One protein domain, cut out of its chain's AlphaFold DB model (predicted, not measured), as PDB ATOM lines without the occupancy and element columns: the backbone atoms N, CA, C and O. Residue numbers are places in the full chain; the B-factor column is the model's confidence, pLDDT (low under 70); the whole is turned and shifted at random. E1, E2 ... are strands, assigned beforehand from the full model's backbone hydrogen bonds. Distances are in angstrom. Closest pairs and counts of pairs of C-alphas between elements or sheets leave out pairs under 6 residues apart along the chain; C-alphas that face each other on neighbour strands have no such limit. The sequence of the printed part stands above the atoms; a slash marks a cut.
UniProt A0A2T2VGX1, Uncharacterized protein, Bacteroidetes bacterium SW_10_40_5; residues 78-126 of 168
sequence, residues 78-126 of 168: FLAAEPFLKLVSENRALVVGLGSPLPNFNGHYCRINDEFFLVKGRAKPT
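AT A GLANCE: This is residues 78 to 126 of the 168 residues of an uncharacterized protein of Bacteroidetes bacterium SW_10_40_5 (UniProt A0A2T2VGX1). A small, curled and strongly twisted sheet is made of two hairpins, E2 with E3 and E4 with E5, joined side by side through E2 and E5. The short strand pair E1 and E6 lies towards one end, and the long link of residues 97 to 108 runs from E3 past E1 to E4, with residues 101 to 102 paired to E1. The printed part has 49 residues with no named helix and six named strands, E1 to E6 in order along the chain; the sheets, E3 - E2 - E5 - E4 and E1 - E6, are both antiparallel. The class is all strand, though under half of the residues, 24 of 49, are in named elements. The whole is compact, with a radius of gyration of the C-alphas of 9.5 A, and rounded, spanning 25 by 18 by 14 A.

IN THESE COORDINATES: E1, residues 78 to 80, begins at C-alpha 78 (-52.785, 52.685, 5.529) and is 7.0 A long. E2, residues 85 to 88, is 10.0 A long, and E3, residues 93 to 96, is 9.8 A. E4, residues 109 to 112, is 10.2 A long. E5, residues 115 to 120, is the longest at 15.7 A and begins at C-alpha 115 (-38.506, 43.148, 4.947). E6, residues 123 to 125, is 6.9 A long and ends at C-alpha 125 (-56.947, 53.551, 5.192).

HOW THE PARTS SIT: In the sheet E3 - E2 - E5 - E4 the edge strands are E3 and E4. In the hairpin E2 and E3, at 156 degrees, N 87 and O 94 are 2.9 A apart, within hydrogen-bond range. E2 and E5 are antiparallel at 138 degrees, with N 118 and O 88 at 2.8 A. In the hairpin E4 and E5, at 144 degrees, N 117 and O 110 are 2.9 A apart. The pairing of E5 is staggered: residues 115 to 118 pair with E4 and 118 to 120 with E2. Across the sheet the strands' lines turn by 89 degrees and the way across it by 75 degrees. E1 and E6 are antiparallel at 145 degrees, with N 79 and O 124 at 2.8 A. Residues 78 to 79 of E1 also pair, antiparallel, with residues 101 to 102. The closest C-alphas of E1 and E3 are those of Ala 80 and Val 96, 7.4 A. E1 and E2 meet only through their link, and among the pairs that stay apart are E2 and E4, E1 and E5, and E5 and E6.

THE WHOLE: The two C-alphas farthest apart are those of Asn 91 and Thr 126, at 28.4 A, while the first and last printed C-alphas, of Phe 78 and Thr 126, are 5.8 A apart. The link from E3 to E4, 12 residues, is long; the other links are tight. The printed part has no cut. The mean pLDDT of the printed part is 94.8, and no printed residue is under 70.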
ATOM      1  N   PHE A  78     -52.209  53.072   4.246       93.88
ATOM      2  CA  PHE A  78     -52.785  52.685   5.529       93.88
ATOM      3  C   PHE A  78     -51.930  53.227   6.668       93.88
ATOM      4  O   PHE A  78     -50.711  53.306   6.541       93.88
ATOM      5  N   LEU A  79     -52.565  53.554   7.789       93.94
ATOM      6  CA  LEU A  79     -51.911  54.051   8.993       93.94
ATOM      7  C   LEU A  79     -52.189  53.127  10.176       93.94
ATOM      8  O   LEU A  79     -53.270  52.534  10.282       93.94
ATOM      9  N   ALA A  80     -51.237  53.049  11.098       94.94
ATOM     10  CA  ALA A  80     -51.446  52.450  12.404       94.94
ATOM     11  C   ALA A  80     -52.537  53.220  13.171       94.94
ATOM     12  O   ALA A  80     -52.454  54.433  13.359       94.94
ATOM     13  N   ALA A  81     -53.570  52.508  13.623       91.44
ATOM     14  CA  ALA A  81     -54.746  53.091  14.273       91.44
ATOM     15  C   ALA A  81     -54.750  52.901  15.799       91.44
ATOM     16  O   ALA A  81     -55.797  52.994  16.445       91.44
ATOM     17  N   GLU A  82     -53.590  52.587  16.370       90.44
ATOM     18  CA  GLU A  82     -53.393  52.335  17.793       90.44
ATOM     19  C   GLU A  82     -52.126  53.052  18.275       90.44
ATOM     20  O   GLU A  82     -51.153  53.101  17.525       90.44
ATOM     21  N   PRO A  83     -52.092  53.565  19.520       88.12
ATOM     22  CA  PRO A  83     -50.898  54.206  20.079       88.12
ATOM     23  C   PRO A  83     -49.664  53.296  20.149       88.12
ATOM     24  O   PRO A  83     -48.542  53.791  20.170       88.12
ATOM     25  N   PHE A  84     -49.880  51.977  20.195       93.00
ATOM     26  CA  PHE A  84     -48.833  50.961  20.284       93.00
ATOM     27  C   PHE A  84     -49.152  49.787  19.359       93.00
ATOM     28  O   PHE A  84     -49.628  48.739  19.801       93.00
ATOM     29  N   LEU A  85     -48.897  49.944  18.064       96.62
ATOM     30  CA  LEU A  85     -49.087  48.862  17.108       96.62
ATOM     31  C   LEU A  85     -47.803  48.037  16.988       96.62
ATOM     32  O   LEU A  85     -46.727  48.578  16.739       96.62
ATOM     33  N   LYS A  86     -47.899  46.713  17.145       98.31
ATOM     34  CA  LYS A  86     -46.728  45.832  17.047       98.31
ATOM     35  C   LYS A  86     -46.508  45.365  15.609       98.31
ATOM     36  O   LYS A  86     -47.389  44.749  15.013       98.31
ATOM     37  N   LEU A  87     -45.301  45.586  15.103       98.50
ATOM     38  CA  LEU A  87     -44.798  45.054  13.839       98.50
ATOM     39  C   LEU A  87     -43.787  43.946  14.132       98.50
ATOM     40  O   LEU A  87     -42.931  44.108  15.000       98.50
ATOM     41  N   VAL A  88     -43.891  42.805  13.452       98.38
ATOM     42  CA  VAL A  88     -42.995  41.657  13.675       98.38
ATOM     43  C   VAL A  88     -42.478  41.129  12.345       98.38
ATOM     44  O   VAL A  88     -43.273  40.655  11.540       98.38
ATOM     45  N   SER A  89     -41.167  41.180  12.136       97.19
ATOM     46  CA  SER A  89     -40.471  40.501  11.041       97.19
ATOM     47  C   SER A  89     -39.701  39.285  11.569       97.19
ATOM     48  O   SER A  89     -39.746  38.970  12.761       97.19
ATOM     49  N   GLU A  90     -38.987  38.589  10.685       95.50
ATOM     50  CA  GLU A  90     -38.069  37.512  11.078       95.50
ATOM     51  C   GLU A  90     -36.874  38.031  11.893       95.50
ATOM     52  O   GLU A  90     -36.368  37.329  12.767       95.50
ATOM     53  N   ASN A  91     -36.451  39.274  11.639       93.38
ATOM     54  CA  ASN A  91     -35.230  39.848  12.204       93.38
ATOM     55  C   ASN A  91     -35.486  40.671  13.470       93.38
ATOM     56  O   ASN A  91     -34.603  40.792  14.321       93.38
ATOM     57  N   ARG A  92     -36.672  41.280  13.598       96.38
ATOM     58  CA  ARG A  92     -36.969  42.226  14.680       96.38
ATOM     59  C   ARG A  92     -38.461  42.374  14.956       96.38
ATOM     60  O   ARG A  92     -39.323  42.010  14.163       96.38
ATOM     61  N   ALA A  93     -38.762  42.973  16.103       97.25
ATOM     62  CA  ALA A  93     -40.095  43.453  16.428       97.25
ATOM     63  C   ALA A  93     -40.030  44.929  16.818       97.25
ATOM     64  O   ALA A  93     -39.160  45.330  17.589       97.25
ATOM     65  N   LEU A  94     -40.972  45.714  16.304       97.38
ATOM     66  CA  LEU A  94     -41.098  47.146  16.547       97.38
ATOM     67  C   LEU A  94     -42.463  47.441  17.172       97.38
ATOM     68  O   LEU A  94     -43.431  46.707  16.958       97.38
ATOM     69  N   VAL A  95     -42.540  48.528  17.931       97.56
ATOM     70  CA  VAL A  95     -43.809  49.127  18.355       97.56
ATOM     71  C   VAL A  95     -43.866  50.504  17.726       97.56
ATOM     72  O   VAL A  95     -43.009  51.333  18.015       97.56
ATOM     73  N   VAL A  96     -44.835  50.718  16.843       97.00
ATOM     74  CA  VAL A  96     -45.018  51.970  16.105       97.00
ATOM     75  C   VAL A  96     -46.219  52.731  16.651       97.00
ATOM     76  O   VAL A  96     -47.136  52.139  17.231       97.00
ATOM     77  N   GLY A  97     -46.167  54.052  16.511       92.50
ATOM     78  CA  GLY A  97     -47.163  54.953  17.069       92.50
ATOM     79  C   GLY A  97     -48.416  55.077  16.210       92.50
ATOM     80  O   GLY A  97     -48.457  54.684  15.044       92.50
ATOM     81  N   LEU A  98     -49.435  55.696  16.804       91.50
ATOM     82  CA  LEU A  98     -50.628  56.144  16.096       91.50
ATOM     83  C   LEU A  98     -50.232  57.016  14.893       91.50
ATOM     84  O   LEU A  98     -49.384  57.894  15.026       91.50
ATOM     85  N   GLY A  99     -50.846  56.789  13.733       90.75
ATOM     86  CA  GLY A  99     -50.600  57.593  12.532       90.75
ATOM     87  C   GLY A  99     -49.346  57.212  11.736       90.75
ATOM     88  O   GLY A  99     -49.149  57.767  10.659       90.75
ATOM     89  N   SER A 100     -48.530  56.252  12.193       95.44
ATOM     90  CA  SER A 100     -47.413  55.720  11.399       95.44
ATOM     91  C   SER A 100     -47.917  55.058  10.108       95.44
ATOM     92  O   SER A 100     -48.775  54.169  10.193       95.44
ATOM     93  N   PRO A 101     -47.404  55.441   8.924       95.69
ATOM     94  CA  PRO A 101     -47.690  54.730   7.686       95.69
ATOM     95  C   PRO A 101     -47.322  53.246   7.733       95.69
ATOM     96  O   PRO A 101     -46.337  52.835   8.341       95.69
ATOM     97  N   LEU A 102     -48.111  52.433   7.039       97.00
ATOM     98  CA  LEU A 102     -47.891  51.006   6.827       97.00
ATOM     99  C   LEU A 102     -47.717  50.771   5.316       97.00
ATOM    100  O   LEU A 102     -48.691  50.446   4.628       97.00
ATOM    101  N   PRO A 103     -46.502  50.969   4.766       96.00
ATOM    102  CA  PRO A 103     -46.265  50.890   3.328       96.00
ATOM    103  C   PRO A 103     -46.593  49.503   2.778       96.00
ATOM    104  O   PRO A 103     -46.280  48.483   3.399       96.00
ATOM    105  N   ASN A 104     -47.202  49.455   1.590       94.81
ATOM    106  CA  ASN A 104     -47.568  48.207   0.911       94.81
ATOM    107  C   ASN A 104     -48.438  47.262   1.769       94.81
ATOM    108  O   ASN A 104     -48.302  46.038   1.676       94.81
ATOM    109  N   PHE A 105     -49.296  47.806   2.638       96.50
ATOM    110  CA  PHE A 105     -50.126  46.993   3.521       96.50
ATOM    111  C   PHE A 105     -51.162  46.170   2.745       96.50
ATOM    112  O   PHE A 105     -51.940  46.709   1.961       96.50
ATOM    113  N   ASN A 106     -51.204  44.860   2.998       94.56
ATOM    114  CA  ASN A 106     -52.084  43.914   2.296       94.56
ATOM    115  C   ASN A 106     -53.186  43.294   3.177       94.56
ATOM    116  O   ASN A 106     -53.770  42.277   2.809       94.56
ATOM    117  N   GLY A 107     -53.445  43.869   4.354       95.12
ATOM    118  CA  GLY A 107     -54.403  43.349   5.337       95.12
ATOM    119  C   GLY A 107     -53.759  42.566   6.485       95.12
ATOM    120  O   GLY A 107     -54.333  42.506   7.570       95.12
ATOM    121  N   HIS A 108     -52.549  42.032   6.289       96.81
ATOM    122  CA  HIS A 108     -51.804  41.314   7.331       96.81
ATOM    123  C   HIS A 108     -50.361  41.791   7.472       96.81
ATOM    124  O   HIS A 108     -49.843  41.865   8.585       96.81
ATOM    125  N   TYR A 109     -49.721  42.126   6.355       97.81
ATOM    126  CA  TYR A 109     -48.320  42.513   6.310       97.81
ATOM    127  C   TYR A 109     -48.171  43.900   5.706       97.81
ATOM    128  O   TYR A 109     -48.855  44.215   4.734       97.81
ATOM    129  N   CYS A 110     -47.257  44.696   6.253       97.25
ATOM    130  CA  CYS A 110     -46.662  45.834   5.556       97.25
ATOM    131  C   CYS A 110     -45.218  45.492   5.175       97.25
ATOM    132  O   CYS A 110     -44.619  44.572   5.743       97.25
ATOM    133  N   ARG A 111     -44.664  46.207   4.197       96.00
ATOM    134  CA  ARG A 111     -43.344  45.902   3.640       96.00
ATOM    135  C   ARG A 111     -42.553  47.167   3.341       96.00
ATOM    136  O   ARG A 111     -43.051  48.054   2.648       96.00
ATOM    137  N   ILE A 112     -41.305  47.175   3.802       95.00
ATOM    138  CA  ILE A 112     -40.271  48.149   3.444       95.00
ATOM    139  C   ILE A 112     -39.121  47.365   2.813       95.00
ATOM    140  O   ILE A 112     -38.609  46.435   3.435       95.00
ATOM    141  N   ASN A 113     -38.738  47.715   1.584       92.94
ATOM    142  CA  ASN A 113     -37.771  46.960   0.778       92.94
ATOM    143  C   ASN A 113     -38.104  45.452   0.803       92.94
ATOM    144  O   ASN A 113     -39.246  45.074   0.527       92.94
ATOM    145  N   ASP A 114     -37.163  44.590   1.177       92.50
ATOM    146  CA  ASP A 114     -37.376  43.138   1.247       92.50
ATOM    147  C   ASP A 114     -37.887  42.643   2.616       92.50
ATOM    148  O   ASP A 114     -38.143  41.451   2.789       92.50
ATOM    149  N   GLU A 115     -38.070  43.530   3.601       95.69
ATOM    150  CA  GLU A 115     -38.506  43.148   4.947       95.69
ATOM    151  C   GLU A 115     -40.035  43.190   5.086       95.69
ATOM    152  O   GLU A 115     -40.683  44.229   4.921       95.69
ATOM    153  N   PHE A 116     -40.613  42.039   5.436       97.56
ATOM    154  CA  PHE A 116     -42.039  41.885   5.714       97.56
ATOM    155  C   PHE A 116     -42.304  41.971   7.213       97.56
ATOM    156  O   PHE A 116     -41.705  41.248   8.009       97.56
ATOM    157  N   PHE A 117     -43.274  42.799   7.590       98.44
ATOM    158  CA  PHE A 117     -43.715  42.949   8.967       98.44
ATOM    159  C   PHE A 117     -45.158  42.487   9.114       98.44
ATOM    160  O   PHE A 117     -46.062  43.063   8.511       98.44
ATOM    161  N   LEU A 118     -45.391  41.482   9.956       98.56
ATOM    162  CA  LEU A 118     -46.723  41.125  10.425       98.56
ATOM    163  C   LEU A 118     -47.265  42.258  11.300       98.56
ATOM    164  O   LEU A 118     -46.701  42.562  12.357       98.56
ATOM    165  N   VAL A 119     -48.383  42.836  10.877       98.44
ATOM    166  CA  VAL A 119     -49.096  43.902  11.580       98.44
ATOM    167  C   VAL A 119     -50.011  43.267  12.625       98.44
ATOM    168  O   VAL A 119     -51.009  42.626  12.299       98.44
ATOM    169  N   LYS A 120     -49.673  43.425  13.907       97.94
ATOM    170  CA  LYS A 120     -50.476  42.945  15.041       97.94
ATOM    171  C   LYS A 120     -51.228  44.109  15.682       97.94
ATOM    172  O   LYS A 120     -50.836  44.594  16.740       97.94
ATOM    173  N   GLY A 121     -52.293  44.547  15.022       95.31
ATOM    174  CA  GLY A 121     -53.155  45.635  15.478       95.31
ATOM    175  C   GLY A 121     -54.074  46.117  14.363       95.31
ATOM    176  O   GLY A 121     -54.148  45.503  13.296       95.31
ATOM    177  N   ARG A 122     -54.784  47.219  14.601       94.00
ATOM    178  CA  ARG A 122     -55.664  47.831  13.599       94.00
ATOM    179  C   ARG A 122     -54.901  48.787  12.686       94.00
ATOM    180  O   ARG A 122     -54.235  49.711  13.149       94.00
ATOM    181  N   ALA A 123     -55.088  48.600  11.385       93.69
ATOM    182  CA  ALA A 123     -54.720  49.554  10.350       93.69
ATOM    183  C   ALA A 123     -55.981  50.253   9.824       93.69
ATOM    184  O   ALA A 123     -57.045  49.634   9.740       93.69
ATOM    185  N   LYS A 124     -55.871  51.529   9.456       90.19
ATOM    186  CA  LYS A 124     -56.955  52.295   8.824       90.19
ATOM    187  C   LYS A 124     -56.475  52.886   7.497       90.19
ATOM    188  O   LYS A 124     -55.349  53.378   7.459       90.19
ATOM    189  N   PRO A 125     -57.281  52.848   6.423       89.44
ATOM    190  CA  PRO A 125     -56.947  53.551   5.192       89.44
ATOM    191  C   PRO A 125     -57.065  55.065   5.398       89.44
ATOM    192  O   PRO A 125     -57.869  55.536   6.210       89.44
ATOM    193  N   THR A 126     -56.266  55.811   4.641       80.44
ATOM    194  CA  THR A 126     -56.276  57.285   4.628       80.44
ATOM    195  C   THR A 126     -57.426  57.869   3.816       80.44
ATOM    196  O   THR A 126     -57.803  59.008   4.015       80.44
TER     197      THR A 126